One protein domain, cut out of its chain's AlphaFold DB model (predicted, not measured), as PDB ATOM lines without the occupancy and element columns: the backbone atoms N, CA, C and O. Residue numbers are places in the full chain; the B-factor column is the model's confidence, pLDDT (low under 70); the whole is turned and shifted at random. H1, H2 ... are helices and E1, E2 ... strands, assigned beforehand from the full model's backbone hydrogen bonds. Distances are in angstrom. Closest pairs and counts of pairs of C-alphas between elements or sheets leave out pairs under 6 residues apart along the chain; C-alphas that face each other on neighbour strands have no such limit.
ATOM      1  N   PHE A 231     111.170  14.281  53.746       78.00
ATOM      2  CA  PHE A 231     109.786  14.765  53.913       78.00
ATOM      3  C   PHE A 231     108.725  13.664  53.738       78.00
ATOM      4  O   PHE A 231     107.544  13.866  54.036       78.00
ATOM      5  N   ALA A 232     109.130  12.495  53.248       74.75
ATOM      6  CA  ALA A 232     108.308  11.297  53.142       74.75
ATOM      7  C   ALA A 232     109.186  10.043  53.254       74.75
ATOM      8  O   ALA A 232     110.412  10.127  53.235       74.75
ATOM      9  N   HIS A 233     108.563   8.880  53.361       77.62
ATOM     10  CA  HIS A 233     109.216   7.576  53.340       77.62
ATOM     11  C   HIS A 233     108.342   6.560  52.599       77.62
ATOM     12  O   HIS A 233     107.153   6.780  52.360       77.62
ATOM     13  N   SER A 234     108.953   5.448  52.226       74.19
ATOM     14  CA  SER A 234     108.293   4.216  51.806       74.19
ATOM     15  C   SER A 234     108.763   3.072  52.705       74.19
ATOM     16  O   SER A 234     109.458   3.314  53.700       74.19
ATOM     17  N   THR A 235     108.435   1.827  52.361       75.00
ATOM     18  CA  THR A 235     108.951   0.655  53.075       75.00
ATOM     19  C   THR A 235     110.480   0.673  53.098       75.00
ATOM     20  O   THR A 235     111.075   0.641  54.180       75.00
ATOM     21  N   ASN A 236     111.111   0.834  51.932       77.19
ATOM     22  CA  ASN A 236     112.563   0.701  51.789       77.19
ATOM     23  C   ASN A 236     113.324   2.025  51.653       77.19
ATOM     24  O   ASN A 236     114.549   2.023  51.785       77.19
ATOM     25  N   TYR A 237     112.640   3.149  51.428       82.75
ATOM     26  CA  TYR A 237     113.286   4.421  51.101       82.75
ATOM     27  C   TYR A 237     112.884   5.561  52.039       82.75
ATOM     28  O   TYR A 237     111.751   5.643  52.510       82.75
ATOM     29  N   ASN A 238     113.817   6.485  52.251       81.94
ATOM     30  CA  ASN A 238     113.562   7.832  52.749       81.94
ATOM     31  C   ASN A 238     113.529   8.793  51.554       81.94
ATOM     32  O   ASN A 238     114.365   8.693  50.656       81.94
ATOM     33  N   ILE A 239     112.557   9.703  51.522       85.88
ATOM     34  CA  ILE A 239     112.312  10.594  50.386       85.88
ATOM     35  C   ILE A 239     112.701  12.025  50.736       85.88
ATOM     36  O   ILE A 239     112.188  12.601  51.696       85.88
ATOM     37  N   PHE A 240     113.549  12.610  49.901       89.50
ATOM     38  CA  PHE A 240     114.139  13.931  50.081       89.50
ATOM     39  C   PHE A 240     113.825  14.827  48.890       89.50
ATOM     40  O   PHE A 240     113.600  14.345  47.775       89.50
ATOM     41  N   ARG A 241     113.833  16.138  49.121       88.75
ATOM     42  CA  ARG A 241     113.802  17.145  48.062       88.75
ATOM     43  C   ARG A 241     115.085  17.956  48.122       88.75
ATOM     44  O   ARG A 241     115.407  18.496  49.170       88.75
ATOM     45  N   LEU A 242     115.761  18.077  46.984       89.19
ATOM     46  CA  LEU A 242     116.897  18.974  46.812       89.19
ATOM     47  C   LEU A 242     116.677  19.756  45.515       89.19
ATOM     48  O   LEU A 242     116.725  19.197  44.416       89.19
ATOM     49  N   GLY A 243     116.339  21.039  45.649       88.94
ATOM     50  CA  GLY A 243     115.923  21.866  44.519       88.94
ATOM     51  C   GLY A 243     114.709  21.284  43.780       88.94
ATOM     52  O   GLY A 243     113.675  20.939  44.371       88.94
ATOM     53  N   ARG A 244     114.833  21.161  42.453       90.94
ATOM     54  CA  ARG A 244     113.788  20.615  41.567       90.94
ATOM     55  C   ARG A 244     113.607  19.115  41.734       90.94
ATOM     56  O   ARG A 244     112.494  18.617  41.534       90.94
ATOM     57  N   ASP A 245     114.657  18.428  42.151       91.81
ATOM     58  CA  ASP A 245     114.709  16.981  42.155       91.81
ATOM     59  C   ASP A 245     114.236  16.387  43.479       91.81
ATOM     60  O   ASP A 245     114.256  16.999  44.551       91.81
ATOM     61  N   LEU A 246     113.754  15.159  43.362       91.56
ATOM     62  CA  LEU A 246     113.368  14.293  44.451       91.56
ATOM     63  C   LEU A 246     114.274  13.079  44.452       91.56
ATOM     64  O   LEU A 246     114.539  12.502  43.395       91.56
ATOM     65  N   PHE A 247     114.666  12.666  45.648       92.88
ATOM     66  CA  PHE A 247     115.556  11.539  45.856       92.88
ATOM     67  C   PHE A 247     114.872  10.511  46.744       92.88
ATOM     68  O   PHE A 247     114.311  10.868  47.778       92.88
ATOM     69  N   ALA A 248     114.918   9.244  46.348       91.75
ATOM     70  CA  ALA A 248     114.611   8.120  47.218       91.75
ATOM     71  C   ALA A 248     115.933   7.466  47.622       91.75
ATOM     72  O   ALA A 248     116.615   6.861  46.795       91.75
ATOM     73  N   VAL A 249     116.294   7.606  48.894       88.88
ATOM     74  CA  VAL A 249     117.517   7.041  49.469       88.88
ATOM     75  C   VAL A 249     117.154   5.766  50.229       88.88
ATOM     76  O   VAL A 249     116.316   5.831  51.135       88.88
ATOM     77  N   PRO A 250     117.745   4.609  49.891       87.75
ATOM     78  CA  PRO A 250     117.521   3.369  50.622       87.75
ATOM     79  C   PRO A 250     117.823   3.508  52.120       87.75
ATOM     80  O   PRO A 250     118.877   4.010  52.511       87.75
ATOM     81  N   LYS A 251     116.930   3.008  52.978       81.38
ATOM     82  CA  LYS A 251     117.093   3.070  54.442       81.38
ATOM     83  C   LYS A 251     118.323   2.302  54.941       81.38
ATOM     84  O   LYS A 251     118.891   2.661  55.967       81.38
ATOM     85  N   ASN A 252     118.752   1.262  54.224       81.56
ATOM     86  CA  ASN A 252     119.935   0.468  54.572       81.56
ATOM     87  C   ASN A 252     121.267   1.214  54.358       81.56
ATOM     88  O   ASN A 252     122.280   0.755  54.878       81.56
ATOM     89  N   LEU A 253     121.275   2.350  53.646       79.62
ATOM     90  CA  LEU A 253     122.450   3.224  53.553       79.62
ATOM     91  C   LEU A 253     122.682   4.039  54.836       79.62
ATOM     92  O   LEU A 253     123.749   4.624  55.000       79.62
ATOM     93  N   GLY A 254     121.713   4.069  55.756       73.50
ATOM     94  CA  GLY A 254     121.801   4.874  56.971       73.50
ATOM     95  C   GLY A 254     121.774   6.375  56.670       73.50
ATOM     96  O   GLY A 254     121.013   6.835  55.817       73.50
ATOM     97  N   HIS A 255     122.578   7.150  57.402       68.94
ATOM     98  CA  HIS A 255     122.702   8.588  57.174       68.94
ATOM     99  C   HIS A 255     123.501   8.849  55.891       68.94
ATOM    100  O   HIS A 255     124.694   8.551  55.829       68.94
ATOM    101  N   TYR A 256     122.851   9.434  54.887       78.25
ATOM    102  CA  TYR A 256     123.450   9.723  53.586       78.25
ATOM    103  C   TYR A 256     123.321  11.210  53.252       78.25
ATOM    104  O   TYR A 256     122.223  11.764  53.289       78.25
ATOM    105  N   ASP A 257     124.443  11.847  52.917       77.44
ATOM    106  CA  ASP A 257     124.496  13.263  52.553       77.44
ATOM    107  C   ASP A 257     124.295  13.457  51.041       77.44
ATOM    108  O   ASP A 257     125.208  13.263  50.232       77.44
ATOM    109  N   LEU A 258     123.083  13.888  50.675       82.44
ATOM    110  CA  LEU A 258     122.685  14.212  49.300       82.44
ATOM    111  C   LEU A 258     123.364  15.469  48.732       82.44
ATOM    112  O   LEU A 258     123.229  15.738  47.540       82.44
ATOM    113  N   THR A 259     124.063  16.244  49.560       79.06
ATOM    114  CA  THR A 259     124.767  17.471  49.152       79.06
ATOM    115  C   THR A 259     126.263  17.245  48.909       79.06
ATOM    116  O   THR A 259     126.984  18.169  48.512       79.06
ATOM    117  N   SER A 260     126.745  16.011  49.106       77.69
ATOM    118  CA  SER A 260     128.116  15.628  48.780       77.69
ATOM    119  C   SER A 260     128.390  15.758  47.271       77.69
ATOM    120  O   SER A 260     127.493  15.678  46.437       77.69
ATOM    121  N   ASN A 261     129.655  15.988  46.901       68.81
ATOM    122  CA  ASN A 261     130.062  16.057  45.486       68.81
ATOM    123  C   ASN A 261     130.243  14.669  44.854       68.81
ATOM    124  O   ASN A 261     130.715  14.566  43.719       68.81
ATOM    125  N   ASP A 262     129.948  13.615  45.605       77.81
ATOM    126  CA  ASP A 262     130.189  12.252  45.180       77.81
ATOM    127  C   ASP A 262     129.076  11.789  44.241       77.81
ATOM    128  O   ASP A 262     127.935  12.251  44.294       77.81
ATOM    129  N   ALA A 263     129.408  10.860  43.347       83.69
ATOM    130  CA  ALA A 263     128.389  10.224  42.529       83.69
ATOM    131  C   ALA A 263     127.419   9.447  43.432       83.69
ATOM    132  O   ALA A 263     127.846   8.706  44.320       83.69
ATOM    133  N   PHE A 264     126.116   9.586  43.178       88.19
ATOM    134  CA  PHE A 264     125.108   8.843  43.922       88.19
ATOM    135  C   PHE A 264     125.261   7.327  43.690       88.19
ATOM    136  O   PHE A 264     125.469   6.908  42.544       88.19
ATOM    137  N   PRO A 265     125.139   6.491  44.741       87.50
ATOM    138  CA  PRO A 265     125.007   5.045  44.599       87.50
ATOM    139  C   PRO A 265     123.875   4.687  43.630       87.50
ATOM    140  O   PRO A 265     122.882   5.409  43.546       87.50
ATOM    141  N   GLN A 266     123.992   3.558  42.924       87.62
ATOM    142  CA  GLN A 266     122.979   3.132  41.943       87.62
ATOM    143  C   GLN A 266     121.595   2.920  42.570       87.62
ATOM    144  O   GLN A 266     120.576   3.001  41.890       87.62
ATOM    145  N   GLU A 267     121.568   2.635  43.866       89.50
ATOM    146  CA  GLU A 267     120.374   2.387  44.655       89.50
ATOM    147  C   GLU A 267     119.645   3.681  45.050       89.50
ATOM    148  O   GLU A 267     118.475   3.622  45.430       89.50
ATOM    149  N   VAL A 268     120.307   4.843  44.961       92.12
ATOM    150  CA  VAL A 268     119.678   6.152  45.169       92.12
ATOM    151  C   VAL A 268     118.954   6.554  43.890       92.12
ATOM    152  O   VAL A 268     119.557   6.749  42.836       92.12
ATOM    153  N   LEU A 269     117.634   6.695  43.986       93.56
ATOM    154  CA  LEU A 269     116.786   6.984  42.832       93.56
ATOM    155  C   LEU A 269     116.466   8.474  42.777       93.56
ATOM    156  O   LEU A 269     116.106   9.065  43.792       93.56
ATOM    157  N   GLN A 270     116.529   9.062  41.585       94.31
ATOM    158  CA  GLN A 270     116.241  10.477  41.344       94.31
ATOM    159  C   GLN A 270     115.040  10.632  40.404       94.31
ATOM    160  O   GLN A 270     114.903   9.900  39.421       94.31
ATOM    161  N   ALA A 271     114.173  11.605  40.680       91.81
ATOM    162  CA  ALA A 271     113.062  11.968  39.805       91.81
ATOM    163  C   ALA A 271     112.688  13.449  39.939       91.81
ATOM    164  O   ALA A 271     112.892  14.066  40.977       91.81
ATOM    165  N   THR A 272     112.033  14.013  38.926       89.25
ATOM    166  CA  THR A 272     111.595  15.425  38.925       89.25
ATOM    167  C   THR A 272     110.186  15.633  39.494       89.25
ATOM    168  O   THR A 272     109.721  16.761  39.653       89.25
ATOM    169  N   SER A 273     109.457  14.554  39.796       84.62
ATOM    170  CA  SER A 273     108.106  14.630  40.361       84.62
ATOM    171  C   SER A 273     107.794  13.444  41.264       84.62
ATOM    172  O   SER A 273     108.301  12.342  41.062       84.62
ATOM    173  N   LEU A 274     106.904  13.653  42.241       80.94
ATOM    174  CA  LEU A 274     106.457  12.583  43.139       80.94
ATOM    175  C   LEU A 274     105.779  11.443  42.380       80.94
ATOM    176  O   LEU A 274     105.858  10.300  42.810       80.94
ATOM    177  N   LYS A 275     105.097  11.749  41.272       83.31
ATOM    178  CA  LYS A 275     104.461  10.736  40.431       83.31
ATOM    179  C   LYS A 275     105.516   9.828  39.794       83.31
ATOM    180  O   LYS A 275     105.434   8.623  39.970       83.31
ATOM    181  N   ALA A 276     106.521  10.418  39.146       86.88
ATOM    182  CA  ALA A 276     107.615   9.662  38.542       86.88
ATOM    183  C   ALA A 276     108.397   8.864  39.596       86.88
ATOM    184  O   ALA A 276     108.666   7.689  39.391       86.88
ATOM    185  N   LEU A 277     108.684   9.462  40.760       85.38
ATOM    186  CA  LEU A 277     109.384   8.754  41.833       85.38
ATOM    187  C   LEU A 277     108.590   7.535  42.323       85.38
ATOM    188  O   LEU A 277     109.170   6.468  42.481       85.38
ATOM    189  N   LYS A 278     107.268   7.683  42.513       78.25
ATOM    190  CA  LYS A 278     106.352   6.591  42.894       78.25
ATOM    191  C   LYS A 278     106.327   5.461  41.870       78.25
ATOM    192  O   LYS A 278     106.320   4.301  42.262       78.25
ATOM    193  N   GLU A 279     106.303   5.802  40.585       84.75
ATOM    194  CA  GLU A 279     106.342   4.825  39.492       84.75
ATOM    195  C   GLU A 279     107.664   4.040  39.492       84.75
ATOM    196  O   GLU A 279     107.645   2.836  39.255       84.75
ATOM    197  N   THR A 280     108.785   4.687  39.832       87.19
ATOM    198  CA  THR A 280     110.101   4.033  39.919       87.19
ATOM    199  C   THR A 280     110.231   3.114  41.134       87.19
ATOM    200  O   THR A 280     110.691   1.985  40.984       87.19
ATOM    201  N   ILE A 281     109.843   3.566  42.333       84.25
ATOM    202  CA  ILE A 281     109.968   2.741  43.553       84.25
ATOM    203  C   ILE A 281     108.906   1.639  43.629       84.25
ATOM    204  O   ILE A 281     109.124   0.637  44.297       84.25
ATOM    205  N   ASN A 282     107.756   1.824  42.968       79.75
ATOM    206  CA  ASN A 282     106.608   0.915  43.019       79.75
ATOM    207  C   ASN A 282     106.145   0.577  44.460       79.75
ATOM    208  O   ASN A 282     105.699  -0.529  44.759       79.75
ATOM    209  N   GLU A 283     106.243   1.555  45.359       73.81
ATOM    210  CA  GLU A 283     105.878   1.476  46.772       73.81
ATOM    211  C   GLU A 283     104.950   2.639  47.144       73.81
ATOM    212  O   GLU A 283     104.957   3.711  46.524       73.81
ATOM    213  N   SER A 284     104.147   2.443  48.190       68.88
ATOM    214  CA  SER A 284     103.349   3.533  48.752       68.88
ATOM    215  C   SER A 284     104.257   4.544  49.448       68.88
ATOM    216  O   SER A 284     105.162   4.176  50.191       68.88
ATOM    217  N   LEU A 285     104.011   5.836  49.197       64.06
ATOM    218  CA  LEU A 285     104.690   6.916  49.906       64.06
ATOM    219  C   LEU A 285     103.833   7.428  51.049       64.06
ATOM    220  O   LEU A 285     102.698   7.874  50.845       64.06
ATOM    221  N   HIS A 286     104.444   7.457  52.218       63.62
ATOM    222  CA  HIS A 286     103.889   7.946  53.457       63.62
ATOM    223  C   HIS A 286     104.599   9.265  53.796       63.62
ATOM    224  O   HIS A 286     105.827   9.304  53.847       63.62
ATOM    225  N   PRO A 287     103.872  10.385  53.957       62.47
ATOM    226  CA  PRO A 287     104.432  11.602  54.538       62.47
ATOM    227  C   PRO A 287     105.248  11.316  55.804       62.47
ATOM    228  O   PRO A 287     104.929  10.378  56.533       62.47
ATOM    229  N   GLN A 288     106.286  12.120  56.060       56.94
ATOM    230  CA  GLN A 288     106.992  12.123  57.346       56.94
ATOM    231  C   GLN A 288     106.005  12.113  58.511       56.94
ATOM    232  O   GLN A 288     104.963  12.769  58.438       56.94
TER     233      GLN A 288
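What this domain is: This is residues 231 to 288 of the 431 residues of an uncharacterized protein of Nitrospina gracilis (strain 3/211) (UniProt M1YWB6). There is little regular structure: a small three-stranded antiparallel meander sheet, E1 E2 E3, each strand the antiparallel neighbour of the one before, has short helix H1 over one face, while the long loop of residues 251 to 268 swings out on the other side. The 58 printed residues, in order E1 E2 E3 H1, are mixed, with 23 in named elements; the whole is compact, radius of gyration of the C-alphas 10.5 A, spanning 29 by 24 by 20 A.

How they stand to each other: E1, residues 237 to 242, and E2, residues 245 to 250, form a hairpin; N 240 and O 247 are 2.8 A apart. E2 and E3, residues 269 to 271, form another; N 248 and O 269 are 2.8 A apart. H1, residues 274 to 281, is on the sheet at a height of 8.0 A, over E3; the closest C-alphas of E3 and H1, Ala 271 and Leu 277, are 5.3 A apart. Every O i to N i+4 pair in H1 is within hydrogen-bond range.

Where its parts are: E1, 15.6 A long, begins at C-alpha 237 (113.286, 4.421, 51.101); E2 measures 16.3 A, E3 6.9 A. H1, 10.5 A, ends at C-alpha 281 (109.968, 2.741, 43.553).

The domain as a whole: The printed part has no cut; the E2 to E3 link is long. Residues 255, 261 and 284 to 288 have pLDDT under 70.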